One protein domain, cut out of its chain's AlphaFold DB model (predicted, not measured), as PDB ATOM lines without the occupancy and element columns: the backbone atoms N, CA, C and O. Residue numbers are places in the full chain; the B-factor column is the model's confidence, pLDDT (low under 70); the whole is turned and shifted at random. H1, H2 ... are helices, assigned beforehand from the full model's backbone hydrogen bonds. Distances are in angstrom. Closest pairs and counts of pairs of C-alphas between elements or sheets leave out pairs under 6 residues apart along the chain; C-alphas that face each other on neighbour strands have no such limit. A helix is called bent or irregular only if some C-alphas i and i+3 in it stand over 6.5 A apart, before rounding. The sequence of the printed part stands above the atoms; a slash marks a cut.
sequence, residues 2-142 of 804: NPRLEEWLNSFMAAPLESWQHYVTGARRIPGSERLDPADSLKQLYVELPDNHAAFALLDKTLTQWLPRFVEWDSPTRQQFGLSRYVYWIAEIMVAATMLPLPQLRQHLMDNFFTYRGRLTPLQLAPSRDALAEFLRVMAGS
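What this domain is: This is residues 2 to 142 of the 804 residues of the protein "Tetratricopeptide TPR_2 repeat protein" of Magnetococcus marinus (strain ATCC BAA-1437 / JCM 17883 / MC-1) (UniProt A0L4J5). Two rough layers of helices lie one over the other: H3, H6 and H9 run the same way in one, and H4 with H7 beside it forms the other, with H2 crossing H4. H1 lies at one end of the long axis and H8, folded with H9 into a hairpin, at the other, while the short H5 lies to one side near the last residue of H4 and the first turns of H6. The printed part has 141 residues with nine named helices, H1 to H9 in order, and no named strand; its class is all helix. It is compact, with a radius of gyration of the C-alphas of 14.6 A, and spans 43 by 33 by 25 A.

Where its parts are: H1 takes residues 3 to 14, beginning at C-alpha 3 (0.296, 20.668, -35.556), and H2 residues 16 to 24. H3 takes residues 38 to 48, 15.5 A long. H4, residues 54 to 70, is 24.5 A long. H5 takes residues 76 to 81. H6, residues 83 to 99, is 24.8 A long and begins at C-alpha 83 (14.092, 50.481, -50.371). H7 takes residues 103 to 111. H8, residues 113 to 123, is only just irregular: C-alphas 119 and 122 are 6.7 A apart. H9 takes residues 131 to 141, ending at C-alpha 141 (-12.868, 51.868, -46.927).

How they stand to each other: H4 is the hub, touching H1, H2, H6 and H7. With residues 55 to 58 alone it touches H1, the closest C-alphas being those of Met 13 and Ala 55, 6.7 A. H2 touches it only just about perpendicular, at 71 degrees, with C-alphas Leu 17 and Thr 62 closest at 5.9 A. With residues 60 to 64 alone it touches H7 at a shallow tilt of 27 degrees, the C-alphas of Thr 64 and Leu 105 closest at 4.7 A. H4 and H6 only just touch, with 3 pairs of C-alphas within 8 A, closest Leu 67 and Ile 90 at 7.7 A. H6 and H9 touch at a shallow tilt of 12 degrees, the same way, with C-alphas Ala 91 and Ala 131 closest at 4.3 A. H3 touches residues 92 to 99 of H6 alone, Ala 39 and Ala 96 having the closest C-alphas, 4.6 A. H8 and H9 form a helical hairpin, with C-alphas Leu 120 and Leu 132 closest at 5.1 A. H5 is close to H6 but not clearly touching; C-alphas Arg 78 and Tyr 86 are closest at 5.9 A. Every O i to N i+4 pair is within hydrogen-bond range in H1, H2, H3, H5, H6, H7 and H9, against 11 of 13 in H4 and 5 of 7 in H8.

The domain as a whole: The farthest C-alphas, of Pro 3 and Gly 118, are 43.2 A apart. The printed part has no cut. The link from H2 to H3, residues 25 to 37, is long. The mean pLDDT of the printed part is 78.0; 32 residues are under 70, among them 71 to 86 and 124 to 129.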
ATOM      1  N   ASN A   2      -3.715  21.869 -37.850       70.81
ATOM      2  CA  ASN A   2      -2.415  21.351 -38.276       70.81
ATOM      3  C   ASN A   2      -1.382  21.566 -37.140       70.81
ATOM      4  O   ASN A   2      -1.239  22.707 -36.700       70.81
ATOM      5  N   PRO A   3      -0.650  20.535 -36.672       73.38
ATOM      6  CA  PRO A   3       0.296  20.668 -35.556       73.38
ATOM      7  C   PRO A   3       1.362  21.746 -35.783       73.38
ATOM      8  O   PRO A   3       1.778  22.421 -34.847       73.38
ATOM      9  N   ARG A   4       1.771  21.956 -37.041       75.44
ATOM     10  CA  ARG A   4       2.728  23.010 -37.408       75.44
ATOM     11  C   ARG A   4       2.114  24.402 -37.319       75.44
ATOM     12  O   ARG A   4       2.799  25.349 -36.946       75.44
ATOM     13  N   LEU A   5       0.833  24.533 -37.663       79.62
ATOM     14  CA  LEU A   5       0.100  25.790 -37.528       79.62
ATOM     15  C   LEU A   5      -0.081  26.149 -36.051       79.62
ATOM     16  O   LEU A   5       0.089  27.302 -35.674       79.62
ATOM     17  N   GLU A   6      -0.368  25.156 -35.212       81.94
ATOM     18  CA  GLU A   6      -0.472  25.323 -33.762       81.94
ATOM     19  C   GLU A   6       0.879  25.709 -33.140       81.94
ATOM     20  O   GLU A   6       0.947  26.635 -32.337       81.94
ATOM     21  N   GLU A   7       1.979  25.094 -33.580       82.31
ATOM     22  CA  GLU A   7       3.342  25.488 -33.202       82.31
ATOM     23  C   GLU A   7       3.670  26.931 -33.626       82.31
ATOM     24  O   GLU A   7       4.193  27.716 -32.829       82.31
ATOM     25  N   TRP A   8       3.310  27.314 -34.854       85.31
ATOM     26  CA  TRP A   8       3.486  28.682 -35.339       85.31
ATOM     27  C   TRP A   8       2.655  29.680 -34.525       85.31
ATOM     28  O   TRP A   8       3.178  30.713 -34.112       85.31
ATOM     29  N   LEU A   9       1.391  29.362 -34.232       86.50
ATOM     30  CA  LEU A   9       0.507  30.205 -33.424       86.50
ATOM     31  C   LEU A   9       0.994  30.332 -31.988       86.50
ATOM     32  O   LEU A   9       0.950  31.427 -31.439       86.50
ATOM     33  N   ASN A  10       1.515  29.260 -31.396       87.50
ATOM     34  CA  ASN A  10       2.124  29.301 -30.071       87.50
ATOM     35  C   ASN A  10       3.380  30.186 -30.067       87.50
ATOM     36  O   ASN A  10       3.548  31.006 -29.164       87.50
ATOM     37  N   SER A  11       4.219  30.100 -31.108       86.38
ATOM     38  CA  SER A  11       5.360  31.007 -31.295       86.38
ATOM     39  C   SER A  11       4.908  32.462 -31.458       86.38
ATOM     40  O   SER A  11       5.491  33.358 -30.846       86.38
ATOM     41  N   PHE A  12       3.863  32.707 -32.252       89.31
ATOM     42  CA  PHE A  12       3.296  34.037 -32.456       89.31
ATOM     43  C   PHE A  12       2.695  34.601 -31.163       89.31
ATOM     44  O   PHE A  12       2.938  35.751 -30.822       89.31
ATOM     45  N   MET A  13       1.973  33.790 -30.393       88.81
ATOM     46  CA  MET A  13       1.390  34.187 -29.110       88.81
ATOM     47  C   MET A  13       2.462  34.493 -28.055       88.81
ATOM     48  O   MET A  13       2.276  35.400 -27.245       88.81
ATOM     49  N   ALA A  14       3.591  33.777 -28.076       90.69
ATOM     50  CA  ALA A  14       4.705  33.993 -27.153       90.69
ATOM     51  C   ALA A  14       5.533  35.246 -27.491       90.69
ATOM     52  O   ALA A  14       5.886  36.013 -26.596       90.69
ATOM     53  N   ALA A  15       5.837  35.460 -28.774       90.81
ATOM     54  CA  ALA A  15       6.679  36.558 -29.250       90.81
ATOM     55  C   ALA A  15       6.091  37.182 -30.532       90.81
ATOM     56  O   ALA A  15       6.616  36.967 -31.630       90.81
ATOM     57  N   PRO A  16       4.999  37.958 -30.432       89.56
ATOM     58  CA  PRO A  16       4.208  38.359 -31.596       89.56
ATOM     59  C   PRO A  16       4.939  39.307 -32.543       89.56
ATOM     60  O   PRO A  16       4.849  39.159 -33.759       89.56
ATOM     61  N   LEU A  17       5.702  40.260 -32.007       86.56
ATOM     62  CA  LEU A  17       6.366  41.286 -32.811       86.56
ATOM     63  C   LEU A  17       7.577  40.725 -33.578       86.56
ATOM     64  O   LEU A  17       7.754  41.042 -34.753       86.56
ATOM     65  N   GLU A  18       8.355  39.841 -32.946       84.50
ATOM     66  CA  GLU A  18       9.438  39.089 -33.600       84.50
ATOM     67  C   GLU A  18       8.886  38.076 -34.603       84.50
ATOM     68  O   GLU A  18       9.376  37.986 -35.726       84.50
ATOM     69  N   SER A  19       7.827  37.349 -34.240       83.75
ATOM     70  CA  SER A  19       7.190  36.379 -35.137       83.75
ATOM     71  C   SER A  19       6.605  37.059 -36.374       83.75
ATOM     72  O   SER A  19       6.809  36.576 -37.487       83.75
ATOM     73  N   TRP A  20       5.960  38.217 -36.205       84.31
ATOM     74  CA  TRP A  20       5.501  39.051 -37.314       84.31
ATOM     75  C   TRP A  20       6.665  39.543 -38.184       84.31
ATOM     76  O   TRP A  20       6.604  39.470 -39.411       84.31
ATOM     77  N   GLN A  21       7.760  39.994 -37.569       77.75
ATOM     78  CA  GLN A  21       8.946  40.424 -38.304       77.75
ATOM     79  C   GLN A  21       9.563  39.278 -39.118       77.75
ATOM     80  O   GLN A  21       9.877  39.459 -40.294       77.75
ATOM     81  N   HIS A  22       9.709  38.087 -38.540       76.94
ATOM     82  CA  HIS A  22      10.180  36.910 -39.269       76.94
ATOM     83  C   HIS A  22       9.236  36.513 -40.399       76.94
ATOM     84  O   HIS A  22       9.695  36.076 -41.451       76.94
ATOM     85  N   TYR A  23       7.938  36.698 -40.191       79.38
ATOM     86  CA  TYR A  23       6.928  36.412 -41.187       79.38
ATOM     87  C   TYR A  23       7.023  37.330 -42.410       79.38
ATOM     88  O   TYR A  23       7.251  36.860 -43.524       79.38
ATOM     89  N   VAL A  24       6.944  38.646 -42.204       70.56
ATOM     90  CA  VAL A  24       6.936  39.618 -43.307       70.56
ATOM     91  C   VAL A  24       8.274  39.648 -44.060       70.56
ATOM     92  O   VAL A  24       8.313  39.871 -45.267       70.56
ATOM     93  N   THR A  25       9.384  39.335 -43.379       67.81
ATOM     94  CA  THR A  25      10.721  39.214 -43.995       67.81
ATOM     95  C   THR A  25      10.946  37.887 -44.728       67.81
ATOM     96  O   THR A  25      11.953  37.742 -45.422       67.81
ATOM     97  N   GLY A  26      10.032  36.920 -44.594       67.06
ATOM     98  CA  GLY A  26      10.143  35.583 -45.179       67.06
ATOM     99  C   GLY A  26      11.084  34.629 -44.433       67.06
ATOM    100  O   GLY A  26      11.332  33.530 -44.926       67.06
ATOM    101  N   ALA A  27      11.596  35.013 -43.258       67.38
ATOM    102  CA  ALA A  27      12.438  34.167 -42.407       67.38
ATOM    103  C   ALA A  27      11.659  33.007 -41.754       67.38
ATOM    104  O   ALA A  27      12.236  31.967 -41.443       67.38
ATOM    105  N   ARG A  28      10.347  33.171 -41.559       71.31
ATOM    106  CA  ARG A  28       9.403  32.102 -41.198       71.31
ATOM    107  C   ARG A  28       8.132  32.281 -42.025       71.31
ATOM    108  O   ARG A  28       7.730  33.407 -42.265       71.31
ATOM    109  N   ARG A  29       7.483  31.201 -42.454       76.06
ATOM    110  CA  ARG A  29       6.185  31.269 -43.153       76.06
ATOM    111  C   ARG A  29       5.089  30.633 -42.303       76.06
ATOM    112  O   ARG A  29       5.398  29.809 -41.442       76.06
ATOM    113  N   ILE A  30       3.842  31.044 -42.527       78.44
ATOM    114  CA  ILE A  30       2.682  30.350 -41.960       78.44
ATOM    115  C   ILE A  30       2.590  28.984 -42.672       78.44
ATOM    116  O   ILE A  30       2.652  28.942 -43.905       78.44
ATOM    117  N   PRO A  31       2.541  27.863 -41.934       76.69
ATOM    118  CA  PRO A  31       2.477  26.539 -42.547       76.69
ATOM    119  C   PRO A  31       1.209  26.358 -43.383       76.69
ATOM    120  O   PRO A  31       0.119  26.614 -42.880       76.69
ATOM    121  N   GLY A  32       1.343  25.877 -44.620       65.94
ATOM    122  CA  GLY A  32       0.219  25.698 -45.550       65.94
ATOM    123  C   GLY A  32      -0.080  26.911 -46.438       65.94
ATOM    124  O   GLY A  32      -0.950  26.831 -47.299       65.94
ATOM    125  N   SER A  33       0.658  28.012 -46.275       67.75
ATOM    126  CA  SER A  33       0.515  29.231 -47.075       67.75
ATOM    127  C   SER A  33       1.855  29.691 -47.666       67.75
ATOM    128  O   SER A  33       2.062  30.872 -47.955       67.75
ATOM    129  N   GLU A  34       2.827  28.785 -47.820       67.62
ATOM    130  CA  GLU A  34       4.214  29.139 -48.133       67.62
ATOM    131  C   GLU A  34       4.391  29.773 -49.516       67.62
ATOM    132  O   GLU A  34       5.449  30.333 -49.785       67.62
ATOM    133  N   ARG A  35       3.388  29.706 -50.391       63.75
ATOM    134  CA  ARG A  35       3.395  30.317 -51.731       63.75
ATOM    135  C   ARG A  35       2.620  31.632 -51.811       63.75
ATOM    136  O   ARG A  35       2.673  32.291 -52.847       63.75
ATOM    137  N   LEU A  36       1.911  32.000 -50.746       60.97
ATOM    138  CA  LEU A  36       1.110  33.213 -50.695       60.97
ATOM    139  C   LEU A  36       1.951  34.416 -50.269       60.97
ATOM    140  O   LEU A  36       2.973  34.282 -49.586       60.97
ATOM    141  N   ASP A  37       1.499  35.595 -50.690       69.50
ATOM    142  CA  ASP A  37       2.020  36.857 -50.185       69.50
ATOM    143  C   ASP A  37       1.578  37.069 -48.721       69.50
ATOM    144  O   ASP A  37       0.648  36.402 -48.233       69.50
ATOM    145  N   PRO A  38       2.262  37.953 -47.970       77.31
ATOM    146  CA  PRO A  38       1.975  38.155 -46.561       77.31
ATOM    147  C   PRO A  38       0.516  38.531 -46.237       77.31
ATOM    148  O   PRO A  38      -0.058  38.045 -45.264       77.31
ATOM    149  N   ALA A  39      -0.131  39.376 -47.042       77.25
ATOM    150  CA  ALA A  39      -1.533  39.721 -46.800       77.25
ATOM    151  C   ALA A  39      -2.481  38.528 -47.028       77.25
ATOM    152  O   ALA A  39      -3.376  38.274 -46.215       77.25
ATOM    153  N   ASP A  40      -2.250  37.763 -48.096       74.06
ATOM    154  CA  ASP A  40      -3.085  36.621 -48.480       74.06
ATOM    155  C   ASP A  40      -2.954  35.460 -47.497       74.06
ATOM    156  O   ASP A  40      -3.952  34.836 -47.137       74.06
ATOM    157  N   SER A  41      -1.749  35.206 -46.980       78.12
ATOM    158  CA  SER A  41      -1.602  34.154 -45.971       78.12
ATOM    159  C   SER A  41      -2.266  34.523 -44.647       78.12
ATOM    160  O   SER A  41      -2.790  33.651 -43.959       78.12
ATOM    161  N   LEU A  42      -2.250  35.806 -44.263       78.62
ATOM    162  CA  LEU A  42      -2.986  36.264 -43.085       78.62
ATOM    163  C   LEU A  42      -4.499  36.139 -43.285       78.62
ATOM    164  O   LEU A  42      -5.209  35.802 -42.339       78.62
ATOM    165  N   LYS A  43      -4.997  36.395 -44.499       76.94
ATOM    166  CA  LYS A  43      -6.399  36.163 -44.862       76.94
ATOM    167  C   LYS A  43      -6.763  34.687 -44.763       76.94
ATOM    168  O   LYS A  43      -7.785  34.368 -44.166       76.94
ATOM    169  N   GLN A  44      -5.917  33.799 -45.273       75.12
ATOM    170  CA  GLN A  44      -6.110  32.359 -45.130       75.12
ATOM    171  C   GLN A  44      -6.123  31.943 -43.650       75.12
ATOM    172  O   GLN A  44      -7.061  31.286 -43.206       75.12
ATOM    173  N   LEU A  45      -5.155  32.416 -42.858       77.44
ATOM    174  CA  LEU A  45      -5.118  32.192 -41.411       77.44
ATOM    175  C   LEU A  45      -6.394  32.697 -40.716       77.44
ATOM    176  O   LEU A  45      -6.870  32.074 -39.769       77.44
ATOM    177  N   TYR A  46      -6.948  33.819 -41.183       71.69
ATOM    178  CA  TYR A  46      -8.196  34.376 -40.670       71.69
ATOM    179  C   TYR A  46      -9.404  33.476 -40.951       71.69
ATOM    180  O   TYR A  46     -10.279  33.353 -40.105       71.69
ATOM    181  N   VAL A  47      -9.442  32.819 -42.111       71.69
ATOM    182  CA  VAL A  47     -10.514  31.878 -42.475       71.69
ATOM    183  C   VAL A  47     -10.404  30.559 -41.698       71.69
ATOM    184  O   VAL A  47     -11.419  29.948 -41.377       71.69
ATOM    185  N   GLU A  48      -9.187  30.115 -41.382       72.88
ATOM    186  CA  GLU A  48      -8.940  28.835 -40.700       72.88
ATOM    187  C   GLU A  48      -9.181  28.877 -39.178       72.88
ATOM    188  O   GLU A  48      -9.350  27.829 -38.547       72.88
ATOM    189  N   LEU A  49      -9.189  30.066 -38.572       73.38
ATOM    190  CA  LEU A  49      -9.340  30.263 -37.130       73.38
ATOM    191  C   LEU A  49     -10.757  30.743 -36.757       73.38
ATOM    192  O   LEU A  49     -11.356  31.514 -37.499       73.38
ATOM    193  N   PRO A  50     -11.295  30.357 -35.583       73.19
ATOM    194  CA  PRO A  50     -12.573  30.883 -35.100       73.19
ATOM    195  C   PRO A  50     -12.556  32.412 -34.959       73.19
ATOM    196  O   PRO A  50     -11.584  32.958 -34.446       73.19
ATOM    197  N   ASP A  51     -13.653  33.098 -35.296       66.38
ATOM    198  CA  ASP A  51     -13.760  34.573 -35.257       66.38
ATOM    199  C   ASP A  51     -13.363  35.217 -33.909       66.38
ATOM    200  O   ASP A  51     -12.956  36.377 -33.855       66.38
ATOM    201  N   ASN A  52     -13.468  34.479 -32.802       74.06
ATOM    202  CA  ASN A  52     -13.118  34.926 -31.450       74.06
ATOM    203  C   ASN A  52     -11.708  34.503 -30.993       74.06
ATOM    204  O   ASN A  52     -11.383  34.620 -29.808       74.06
ATOM    205  N   HIS A  53     -10.872  33.987 -31.895       83.88
ATOM    206  CA  HIS A  53      -9.557  33.469 -31.548       83.88
ATOM    207  C   HIS A  53      -8.620  34.586 -31.055       83.88
ATOM    208  O   HIS A  53      -8.474  35.638 -31.682       83.88
ATOM    209  N   ALA A  54      -7.920  34.341 -29.940       84.31
ATOM    210  CA  ALA A  54      -7.067  35.337 -29.277       84.31
ATOM    211  C   ALA A  54      -5.958  35.905 -30.187       84.31
ATOM    212  O   ALA A  54      -5.555  37.061 -30.037       84.31
ATOM    213  N   ALA A  55      -5.502  35.112 -31.164       83.38
ATOM    214  CA  ALA A  55      -4.490  35.526 -32.132       83.38
ATOM    215  C   ALA A  55      -4.921  36.727 -32.990       83.38
ATOM    216  O   ALA A  55      -4.056  37.498 -33.384       83.38
ATOM    217  N   PHE A  56      -6.217  36.942 -33.245       83.38
ATOM    218  CA  PHE A  56      -6.678  38.073 -34.060       83.38
ATOM    219  C   PHE A  56      -6.546  39.410 -33.341       83.38
ATOM    220  O   PHE A  56      -5.978  40.354 -33.887       83.38
ATOM    221  N   ALA A  57      -6.995  39.477 -32.086       86.62
ATOM    222  CA  ALA A  57      -6.806  40.664 -31.256       86.62
ATOM    223  C   ALA A  57      -5.311  40.950 -31.033       86.62
ATOM    224  O   ALA A  57      -4.883  42.108 -31.017       86.62
ATOM    225  N   LEU A  58      -4.506  39.888 -30.897       90.00
ATOM    226  CA  LEU A  58      -3.059  40.004 -30.785       90.00
ATOM    227  C   LEU A  58      -2.419  40.491 -32.090       90.00
ATOM    228  O   LEU A  58      -1.555  41.359 -32.033       90.00
ATOM    229  N   LEU A  59      -2.849  39.991 -33.250       89.12
ATOM    230  CA  LEU A  59      -2.381  40.420 -34.569       89.12
ATOM    231  C   LEU A  59      -2.682  41.896 -34.812       89.12
ATOM    232  O   LEU A  59      -1.770  42.644 -35.147       89.12
ATOM    233  N   ASP A  60      -3.915  42.334 -34.564       91.75
ATOM    234  CA  ASP A  60      -4.317  43.738 -34.693       91.75
ATOM    235  C   ASP A  60      -3.436  44.654 -33.824       91.75
ATOM    236  O   ASP A  60      -2.827  45.612 -34.313       91.75
ATOM    237  N   LYS A  61      -3.238  44.287 -32.552       93.06
ATOM    238  CA  LYS A  61      -2.322  44.994 -31.644       93.06
ATOM    239  C   LYS A  61      -0.874  44.978 -32.148       93.06
ATOM    240  O   LYS A  61      -0.180  45.990 -32.065       93.06
ATOM    241  N   THR A  62      -0.411  43.845 -32.666       91.94
ATOM    242  CA  THR A  62       0.968  43.656 -33.140       91.94
ATOM    243  C   THR A  62       1.253  44.523 -34.351       91.94
ATOM    244  O   THR A  62       2.239  45.254 -34.348       91.94
ATOM    245  N   LEU A  63       0.372  44.511 -35.352       90.69
ATOM    246  CA  LEU A  63       0.501  45.342 -36.548       90.69
ATOM    247  C   LEU A  63       0.458  46.831 -36.194       90.69
ATOM    248  O   LEU A  63       1.271  47.606 -36.699       90.69
ATOM    249  N   THR A  64      -0.414  47.211 -35.256       92.44
ATOM    250  CA  THR A  64      -0.507  48.584 -34.733       92.44
ATOM    251  C   THR A  64       0.798  49.040 -34.069       92.44
ATOM    252  O   THR A  64       1.217  50.180 -34.244       92.44
ATOM    253  N   GLN A  65       1.481  48.154 -33.336       89.56
ATOM    254  CA  GLN A  65       2.768  48.454 -32.691       89.56
ATOM    255  C   GLN A  65       3.964  48.383 -33.645       89.56
ATOM    256  O   GLN A  65       4.957  49.091 -33.458       89.56
ATOM    257  N   TRP A  66       3.895  47.505 -34.641       87.12
ATOM    258  CA  TRP A  66       4.983  47.256 -35.575       87.12
ATOM    259  C   TRP A  66       5.096  48.366 -36.619       87.12
ATOM    260  O   TRP A  66       6.187  48.883 -36.855       87.12
ATOM    261  N   LEU A  67       3.968  48.784 -37.201       86.38
ATOM    262  CA  LEU A  67       3.940  49.724 -38.321       86.38
ATOM    263  C   LEU A  67       4.663  51.062 -38.040       86.38
ATOM    264  O   LEU A  67       5.427  51.497 -38.904       86.38
ATOM    265  N   PRO A  68       4.506  51.725 -36.874       83.06
ATOM    266  CA  PRO A  68       5.214  52.973 -36.578       83.06
ATOM    267  C   PRO A  68       6.741  52.845 -36.613       83.06
ATOM    268  O   PRO A  68       7.403  53.745 -37.117       83.06
ATOM    269  N   ARG A  69       7.289  51.716 -36.140       75.81
ATOM    270  CA  ARG A  69       8.743  51.457 -36.074       75.81
ATOM    271  C   ARG A  69       9.371  51.268 -37.452       75.81
ATOM    272  O   ARG A  69      10.572  51.458 -37.632       75.81
ATOM    273  N   PHE A  70       8.555  50.854 -38.414       70.19
ATOM    274  CA  PHE A  70       8.998  50.592 -39.771       70.19
ATOM    275  C   PHE A  70       8.827  51.810 -40.658       70.19
ATOM    276  O   PHE A  70       9.711  52.062 -41.445       70.19
ATOM    277  N   VAL A  71       7.787  52.629 -40.492       66.25
ATOM    278  CA  VAL A  71       7.550  53.799 -41.363       66.25
ATOM    279  C   VAL A  71       8.432  55.016 -41.001       66.25
ATOM    280  O   VAL A  71       8.227  56.119 -41.502       66.25
ATOM    281  N   GLU A  72       9.426  54.877 -40.124       68.44
ATOM    282  CA  GLU A  72      10.417  55.930 -39.848       68.44
ATOM    283  C   GLU A  72      11.477  56.007 -40.956       68.44
ATOM    284  O   GLU A  72      12.036  54.997 -41.376       68.44
ATOM    285  N   TRP A  73      11.751  57.224 -41.447       55.38
ATOM    286  CA  TRP A  73      12.602  57.458 -42.625       55.38
ATOM    287  C   TRP A  73      14.025  56.897 -42.467       55.38
ATOM    288  O   TRP A  73      14.579  56.375 -43.440       55.38
ATOM    289  N   ASP A  74      14.536  56.929 -41.231       58.66
ATOM    290  CA  ASP A  74      15.853  56.442 -40.806       58.66
ATOM    291  C   ASP A  74      15.791  55.066 -40.123       58.66
ATOM    292  O   ASP A  74      16.681  54.710 -39.350       58.66
ATOM    293  N   SER A  75      14.742  54.274 -40.379       60.69
ATOM    294  CA  SER A  75      14.631  52.939 -39.794       60.69
ATOM    295  C   SER A  75      15.882  52.109 -40.136       60.69
ATOM    296  O   SER A  75      16.187  51.932 -41.325       60.69
ATOM    297  N   PRO A  76      16.587  51.536 -39.137       60.72
ATOM    298  CA  PRO A  76      17.723  50.637 -39.363       60.72
ATOM    299  C   PRO A  76      17.377  49.499 -40.333       60.72
ATOM    300  O   PRO A  76      18.212  49.012 -41.091       60.72
ATOM    301  N   THR A  77      16.100  49.119 -40.366       57.50
ATOM    302  CA  THR A  77      15.568  48.073 -41.232       57.50
ATOM    303  C   THR A  77      15.526  48.482 -42.708       57.50
ATOM    304  O   THR A  77      15.798  47.655 -43.577       57.50
ATOM    305  N   ARG A  78      15.273  49.759 -43.026       63.16
ATOM    306  CA  ARG A  78      15.373  50.272 -44.405       63.16
ATOM    307  C   ARG A  78      16.815  50.204 -44.915       63.16
ATOM    308  O   ARG A  78      17.035  49.812 -46.060       63.16
ATOM    309  N   GLN A  79      17.780  50.553 -44.063       65.69
ATOM    310  CA  GLN A  79      19.210  50.512 -44.394       65.69
ATOM    311  C   GLN A  79      19.710  49.075 -44.596       65.69
ATOM    312  O   GLN A  79      20.529  48.826 -45.474       65.69
ATOM    313  N   GLN A  80      19.179  48.121 -43.828       60.97
ATOM    314  CA  GLN A  80      19.581  46.716 -43.885       60.97
ATOM    315  C   GLN A  80      19.023  45.947 -45.098       60.97
ATOM    316  O   GLN A  80      19.713  45.083 -45.633       60.97
ATOM    317  N   PHE A  81      17.780  46.215 -45.525       57.53
ATOM    318  CA  PHE A  81      17.075  45.374 -46.513       57.53
ATOM    319  C   PHE A  81      16.770  46.056 -47.856       57.53
ATOM    320  O   PHE A  81      16.278  45.396 -48.777       57.53
ATOM    321  N   GLY A  82      17.075  47.348 -47.987       64.81
ATOM    322  CA  GLY A  82      16.881  48.120 -49.213       64.81
ATOM    323  C   GLY A  82      15.449  48.634 -49.414       64.81
ATOM    324  O   GLY A  82      14.467  48.085 -48.910       64.81
ATOM    325  N   LEU A  83      15.330  49.709 -50.198       67.94
ATOM    326  CA  LEU A  83      14.092  50.481 -50.371       67.94
ATOM    327  C   LEU A  83      12.934  49.658 -50.965       67.94
ATOM    328  O   LEU A  83      11.797  49.795 -50.530       67.94
ATOM    329  N   SER A  84      13.213  48.771 -51.924       63.88
ATOM    330  CA  SER A  84      12.174  48.004 -52.629       63.88
ATOM    331  C   SER A  84      11.440  47.006 -51.725       63.88
ATOM    332  O   SER A  84      10.209  46.961 -51.722       63.88
ATOM    333  N   ARG A  85      12.180  46.237 -50.911       67.94
ATOM    334  CA  ARG A  85      11.593  45.281 -49.951       67.94
ATOM    335  C   ARG A  85      10.857  45.998 -48.827       67.94
ATOM    336  O   ARG A  85       9.775  45.582 -48.435       67.94
ATOM    337  N   TYR A  86      11.426  47.108 -48.372       69.81
ATOM    338  CA  TYR A  86      10.820  47.974 -47.374       69.81
ATOM    339  C   TYR A  86       9.438  48.497 -47.809       69.81
ATOM    340  O   TYR A  86       8.470  48.373 -47.062       69.81
ATOM    341  N   VAL A  87       9.321  49.019 -49.037       73.25
ATOM    342  CA  VAL A  87       8.038  49.501 -49.580       73.25
ATOM    343  C   VAL A  87       7.037  48.360 -49.763       73.25
ATOM    344  O   VAL A  87       5.863  48.528 -49.438       73.25
ATOM    345  N   TYR A  88       7.499  47.191 -50.215       73.94
ATOM    346  CA  TYR A  88       6.658  46.002 -50.362       73.94
ATOM    347  C   TYR A  88       6.016  45.578 -49.031       73.94
ATOM    348  O   TYR A  88       4.803  45.420 -48.969       73.94
ATOM    349  N   TRP A  89       6.775  45.498 -47.934       78.56
ATOM    350  CA  TRP A  89       6.217  45.114 -46.629       78.56
ATOM    351  C   TRP A  89       5.168  46.090 -46.099       78.56
ATOM    352  O   TRP A  89       4.176  45.677 -45.500       78.56
ATOM    353  N   ILE A  90       5.377  47.389 -46.320       83.19
ATOM    354  CA  ILE A  90       4.397  48.404 -45.934       83.19
ATOM    355  C   ILE A  90       3.123  48.242 -46.769       83.19
ATOM    356  O   ILE A  90       2.032  48.295 -46.206       83.19
ATOM    357  N   ALA A  91       3.250  48.019 -48.081       82.19
ATOM    358  CA  ALA A  91       2.106  47.790 -48.960       82.19
ATOM    359  C   ALA A  91       1.299  46.555 -48.524       82.19
ATOM    360  O   ALA A  91       0.089  46.668 -48.349       82.19
ATOM    361  N   GLU A  92       1.959  45.432 -48.229       83.50
ATOM    362  CA  GLU A  92       1.308  44.198 -47.763       83.50
ATOM    363  C   GLU A  92       0.476  44.405 -46.490       83.50
ATOM    364  O   GLU A  92      -0.636  43.894 -46.372       83.50
ATOM    365  N   ILE A  93       0.951  45.215 -45.541       86.31
ATOM    366  CA  ILE A  93       0.180  45.523 -44.324       86.31
ATOM    367  C   ILE A  93      -1.058  46.355 -44.641       86.31
ATOM    368  O   ILE A  93      -2.114  46.139 -44.045       86.31
ATOM    369  N   MET A  94      -0.949  47.302 -45.574       87.56
ATOM    370  CA  MET A  94      -2.103  48.089 -46.004       87.56
ATOM    371  C   MET A  94      -3.120  47.201 -46.727       87.56
ATOM    372  O   MET A  94      -4.312  47.300 -46.444       87.56
ATOM    373  N   VAL A  95      -2.662  46.277 -47.577       81.62
ATOM    374  CA  VAL A  95      -3.517  45.275 -48.228       81.62
ATOM    375  C   VAL A  95      -4.217  44.414 -47.172       81.62
ATOM    376  O   VAL A  95      -5.447  44.331 -47.176       81.62
ATOM    377  N   ALA A  96      -3.489  43.887 -46.184       82.12
ATOM    378  CA  ALA A  96      -4.074  43.137 -45.074       82.12
ATOM    379  C   ALA A  96      -5.126  43.963 -44.304       82.12
ATOM    380  O   ALA A  96      -6.209  43.463 -44.002       82.12
ATOM    381  N   ALA A  97      -4.877  45.254 -44.061       84.06
ATOM    382  CA  ALA A  97      -5.829  46.159 -43.409       84.06
ATOM    383  C   ALA A  97      -7.109  46.425 -44.226       84.06
ATOM    384  O   ALA A  97      -8.138  46.798 -43.644       84.06
ATOM    385  N   THR A  98      -7.076  46.219 -45.551       74.12
ATOM    386  CA  THR A  98      -8.282  46.245 -46.398       74.12
ATOM    387  C   THR A  98      -9.081  44.944 -46.348       74.12
ATOM    388  O   THR A  98     -10.302  44.995 -46.492       74.12
ATOM    389  N   MET A  99      -8.415  43.805 -46.143       74.81
ATOM    390  CA  MET A  99      -9.018  42.469 -46.229       74.81
ATOM    391  C   MET A  99      -9.487  41.924 -44.875       74.81
ATOM    392  O   MET A  99     -10.428  41.138 -44.830       74.81
ATOM    393  N   LEU A 100      -8.847  42.339 -43.777       80.50
ATOM    394  CA  LEU A 100      -9.041  41.772 -42.440       80.50
ATOM    395  C   LEU A 100      -9.756  42.740 -41.483       80.50
ATOM    396  O   LEU A 100      -9.632  43.963 -41.618       80.50
ATOM    397  N   PRO A 101     -10.479  42.244 -40.463       80.94
ATOM    398  CA  PRO A 101     -11.086  43.086 -39.440       80.94
ATOM    399  C   PRO A 101     -10.054  43.518 -38.384       80.94
ATOM    400  O   PRO A 101     -10.009  42.979 -37.286       80.94
ATOM    401  N   LEU A 102      -9.239  44.524 -38.722       86.75
ATOM    402  CA  LEU A 102      -8.189  45.099 -37.863       86.75
ATOM    403  C   LEU A 102      -8.593  46.501 -37.347       86.75
ATOM    404  O   LEU A 102      -8.184  47.514 -37.927       86.75
ATOM    405  N   PRO A 103      -9.492  46.602 -36.347       88.50
ATOM    406  CA  PRO A 103     -10.033  47.881 -35.891       88.50
ATOM    407  C   PRO A 103      -8.991  48.792 -35.228       88.50
ATOM    408  O   PRO A 103      -9.012  49.990 -35.504       88.50
ATOM    409  N   GLN A 104      -8.073  48.269 -34.407       91.75
ATOM    410  CA  GLN A 104      -7.052  49.096 -33.746       91.75
ATOM    411  C   GLN A 104      -6.077  49.674 -34.767       91.75
ATOM    412  O   GLN A 104      -5.798  50.873 -34.736       91.75
ATOM    413  N   LEU A 105      -5.620  48.852 -35.717       91.75
ATOM    414  CA  LEU A 105      -4.729  49.303 -36.780       91.75
ATOM    415  C   LEU A 105      -5.394  50.385 -37.630       91.75
ATOM    416  O   LEU A 105      -4.780  51.416 -37.907       91.75
ATOM    417  N   ARG A 106      -6.655  50.180 -38.033       89.62
ATOM    418  CA  ARG A 106      -7.393  51.178 -38.820       89.62
ATOM    419  C   ARG A 106      -7.585  52.481 -38.055       89.62
ATOM    420  O   ARG A 106      -7.355  53.536 -38.640       89.62
ATOM    421  N   GLN A 107      -7.938  52.416 -36.772       90.19
ATOM    422  CA  GLN A 107      -8.055  53.610 -35.936       90.19
ATOM    423  C   GLN A 107      -6.716  54.351 -35.840       90.19
ATOM    424  O   GLN A 107      -6.655  55.553 -36.079       90.19
ATOM    425  N   HIS A 108      -5.618  53.631 -35.602       91.75
ATOM    426  CA  HIS A 108      -4.277  54.216 -35.546       91.75
ATOM    427  C   HIS A 108      -3.873  54.897 -36.862       91.75
ATOM    428  O   HIS A 108      -3.329  56.004 -36.852       91.75
ATOM    429  N   LEU A 109      -4.152  54.264 -38.007       90.94
ATOM    430  CA  LEU A 109      -3.921  54.848 -39.333       90.94
ATOM    431  C   LEU A 109      -4.755  56.118 -39.558       90.94
ATOM    432  O   LEU A 109      -4.260  57.072 -40.162       90.94
ATOM    433  N   MET A 110      -5.995  56.142 -39.060       88.38
ATOM    434  CA  MET A 110      -6.875  57.310 -39.107       88.38
ATOM    435  C   MET A 110      -6.337  58.466 -38.266       88.38
ATOM    436  O   MET A 110      -6.183  59.572 -38.789       88.38
ATOM    437  N   ASP A 111      -5.985  58.199 -37.010       89.19
ATOM    438  CA  ASP A 111      -5.462  59.200 -36.073       89.19
ATOM    439  C   ASP A 111      -4.149  59.823 -36.580       89.19
ATOM    440  O   ASP A 111      -3.864  60.997 -36.347       89.19
ATOM    441  N   ASN A 112      -3.369  59.056 -37.348       89.00
ATOM    442  CA  ASN A 112      -2.062  59.454 -37.873       89.00
ATOM    443  C   ASN A 112      -2.060  59.716 -39.389       89.00
ATOM    444  O   ASN A 112      -1.003  59.661 -40.030       89.00
ATOM    445  N   PHE A 113      -3.219  60.015 -39.982       87.69
ATOM    446  CA  PHE A 113      -3.380  60.085 -41.437       87.69
ATOM    447  C   PHE A 113      -2.345  60.973 -42.144       87.69
ATOM    448  O   PHE A 113      -1.717  60.553 -43.118       87.69
ATOM    449  N   PHE A 114      -2.155  62.207 -41.664       83.19
ATOM    450  CA  PHE A 114      -1.235  63.162 -42.291       83.19
ATOM    451  C   PHE A 114       0.224  62.705 -42.206       83.19
ATOM    452  O   PHE A 114       0.975  62.884 -43.164       83.19
ATOM    453  N   THR A 115       0.597  62.062 -41.098       85.19
ATOM    454  CA  THR A 115       1.935  61.508 -40.873       85.19
ATOM    455  C   THR A 115       2.239  60.400 -41.875       85.19
ATOM    456  O   THR A 115       3.246  60.470 -42.580       85.19
ATOM    457  N   TYR A 116       1.352  59.407 -41.999       87.19
ATOM    458  CA  TYR A 116       1.537  58.304 -42.947       87.19
ATOM    459  C   TYR A 116       1.488  58.788 -44.391       87.19
ATOM    460  O   TYR A 116       2.369  58.456 -45.180       87.19
ATOM    461  N   ARG A 117       0.533  59.653 -44.736       86.25
ATOM    462  CA  ARG A 117       0.456  60.234 -46.076       86.25
ATOM    463  C   ARG A 117       1.757  60.936 -46.465       86.25
ATOM    464  O   ARG A 117       2.274  60.676 -47.546       86.25
ATOM    465  N   GLY A 118       2.292  61.803 -45.602       80.81
ATOM    466  CA  GLY A 118       3.541  62.518 -45.875       80.81
ATOM    467  C   GLY A 118       4.725  61.573 -46.081       80.81
ATOM    468  O   GLY A 118       5.491  61.746 -47.023       80.81
ATOM    469  N   ARG A 119       4.829  60.528 -45.252       82.88
ATOM    470  CA  ARG A 119       5.940  59.564 -45.287       82.88
ATOM    471  C   ARG A 119       5.871  58.566 -46.443       82.88
ATOM    472  O   ARG A 119       6.914  58.148 -46.931       82.88
ATOM    473  N   LEU A 120       4.671  58.192 -46.887       84.50
ATOM    474  CA  LEU A 120       4.475  57.248 -47.996       84.50
ATOM    475  C   LEU A 120       4.504  57.926 -49.371       84.50
ATOM    476  O   LEU A 120       4.807  57.268 -50.360       84.50
ATOM    477  N   THR A 121       4.243  59.235 -49.443       81.62
ATOM    478  CA  THR A 121       4.288  60.007 -50.701       81.62
ATOM    479  C   THR A 121       5.589  59.834 -51.501       81.62
ATOM    480  O   THR A 121       5.491  59.580 -52.698       81.62
ATOM    481  N   PRO A 122       6.798  59.917 -50.911       73.75
ATOM    482  CA  PRO A 122       8.043  59.739 -51.664       73.75
ATOM    483  C   PRO A 122       8.389  58.272 -51.986       73.75
ATOM    484  O   PRO A 122       9.434  58.016 -52.572       73.75
ATOM    485  N   LEU A 123       7.565  57.294 -51.588       70.25
ATOM    486  CA  LEU A 123       7.869  55.859 -51.690       70.25
ATOM    487  C   LEU A 123       7.193  55.164 -52.887       70.25
ATOM    488  O   LEU A 123       6.994  53.950 -52.881       70.25
ATOM    489  N   GLN A 124       6.843  55.922 -53.924       68.75
ATOM    490  CA  GLN A 124       6.193  55.410 -55.132       68.75
ATOM    491  C   GLN A 124       7.218  54.790 -56.090       68.75
ATOM    492  O   GLN A 124       7.755  55.462 -56.964       68.75
ATOM    493  N   LEU A 125       7.502  53.496 -55.916       57.00
ATOM    494  CA  LEU A 125       8.488  52.783 -56.740       57.00
ATOM    495  C   LEU A 125       7.892  52.181 -58.022       57.00
ATOM    496  O   LEU A 125       8.563  52.127 -59.048       57.00
ATOM    497  N   ALA A 126       6.654  51.681 -57.958       54.88
ATOM    498  CA  ALA A 126       5.929  51.090 -59.083       54.88
ATOM    499  C   ALA A 126       4.417  51.035 -58.781       54.88
ATOM    500  O   ALA A 126       4.052  50.941 -57.607       54.88
ATOM    501  N   PRO A 127       3.528  50.997 -59.797       54.56
ATOM    502  CA  PRO A 127       2.078  50.895 -59.593       54.56
ATOM    503  C   PRO A 127       1.631  49.692 -58.748       54.56
ATOM    504  O   PRO A 127       0.705  49.809 -57.955       54.56
ATOM    505  N   SER A 128       2.304  48.545 -58.881       49.12
ATOM    506  CA  SER A 128       2.033  47.317 -58.114       49.12
ATOM    507  C   SER A 128       2.639  47.315 -56.705       49.12
ATOM    508  O   SER A 128       2.492  46.342 -55.974       49.12
ATOM    509  N   ARG A 129       3.363  48.376 -56.330       59.50
ATOM    510  CA  ARG A 129       4.059  48.527 -55.042       59.50
ATOM    511  C   ARG A 129       3.845  49.923 -54.459       59.50
ATOM    512  O   ARG A 129       4.713  50.449 -53.767       59.50
ATOM    513  N   ASP A 130       2.711  50.548 -54.767       77.56
ATOM    514  CA  ASP A 130       2.391  51.880 -54.270       77.56
ATOM    515  C   ASP A 130       1.755  51.795 -52.874       77.56
ATOM    516  O   ASP A 130       0.538  51.711 -52.704       77.56
ATOM    517  N   ALA A 131       2.609  51.837 -51.849       82.62
ATOM    518  CA  ALA A 131       2.185  51.814 -50.453       82.62
ATOM    519  C   ALA A 131       1.259  52.992 -50.084       82.62
ATOM    520  O   ALA A 131       0.396  52.839 -49.217       82.62
ATOM    521  N   LEU A 132       1.401  54.157 -50.736       87.44
ATOM    522  CA  LEU A 132       0.487  55.282 -50.531       87.44
ATOM    523  C   LEU A 132      -0.898  54.953 -51.100       87.44
ATOM    524  O   LEU A 132      -1.903  55.246 -50.453       87.44
ATOM    525  N   ALA A 133      -0.967  54.335 -52.278       83.88
ATOM    526  CA  ALA A 133      -2.230  53.934 -52.886       83.88
ATOM    527  C   ALA A 133      -2.982  52.919 -52.017       83.88
ATOM    528  O   ALA A 133      -4.173  53.104 -51.757       83.88
ATOM    529  N   GLU A 134      -2.289  51.896 -51.506       85.25
ATOM    530  CA  GLU A 134      -2.902  50.905 -50.615       85.25
ATOM    531  C   GLU A 134      -3.344  51.532 -49.288       85.25
ATOM    532  O   GLU A 134      -4.475  51.314 -48.848       85.25
ATOM    533  N   PHE A 135      -2.531  52.416 -48.697       89.75
ATOM    534  CA  PHE A 135      -2.937  53.194 -47.524       89.75
ATOM    535  C   PHE A 135      -4.218  54.001 -47.793       89.75
ATOM    536  O   PHE A 135      -5.177  53.933 -47.025       89.75
ATOM    537  N   LEU A 136      -4.298  54.723 -48.913       87.88
ATOM    538  CA  LEU A 136      -5.497  55.490 -49.254       87.88
ATOM    539  C   LEU A 136      -6.715  54.598 -49.540       87.88
ATOM    540  O   LEU A 136      -7.836  55.035 -49.288       87.88
ATOM    541  N   ARG A 137      -6.542  53.352 -50.002       84.75
ATOM    542  CA  ARG A 137      -7.647  52.382 -50.127       84.75
ATOM    543  C   ARG A 137      -8.192  51.952 -48.768       84.75
ATOM    544  O   ARG A 137      -9.415  51.871 -48.632       84.75
ATOM    545  N   VAL A 138      -7.326  51.746 -47.771       85.50
ATOM    546  CA  VAL A 138      -7.741  51.501 -46.375       85.50
ATOM    547  C   VAL A 138      -8.588  52.672 -45.879       85.50
ATOM    548  O   VAL A 138      -9.713  52.480 -45.413       85.50
ATOM    549  N   MET A 139      -8.101  53.900 -46.075       86.81
ATOM    550  CA  MET A 139      -8.794  55.119 -45.645       86.81
ATOM    551  C   MET A 139     -10.117  55.339 -46.388       86.81
ATOM    552  O   MET A 139     -11.106  55.744 -45.781       86.81
ATOM    553  N   ALA A 140     -10.166  55.027 -47.685       79.06
ATOM    554  CA  ALA A 140     -11.387  55.087 -48.483       79.06
ATOM    555  C   ALA A 140     -12.421  54.040 -48.043       79.06
ATOM    556  O   ALA A 140     -13.615  54.254 -48.236       79.06
ATOM    557  N   GLY A 141     -11.993  52.909 -47.474       72.94
ATOM    558  CA  GLY A 141     -12.868  51.868 -46.927       72.94
ATOM    559  C   GLY A 141     -13.504  52.222 -45.577       72.94
ATOM    560  O   GLY A 141     -14.576  51.705 -45.265       72.94
ATOM    561  N   SER A 142     -12.891  53.120 -44.798       74.56
ATOM    562  CA  SER A 142     -13.416  53.559 -43.499       74.56
ATOM    563  C   SER A 142     -14.492  54.636 -43.662       74.56
ATOM    564  O   SER A 142     -14.213  55.750 -44.108       74.56
TER     565      SER A 142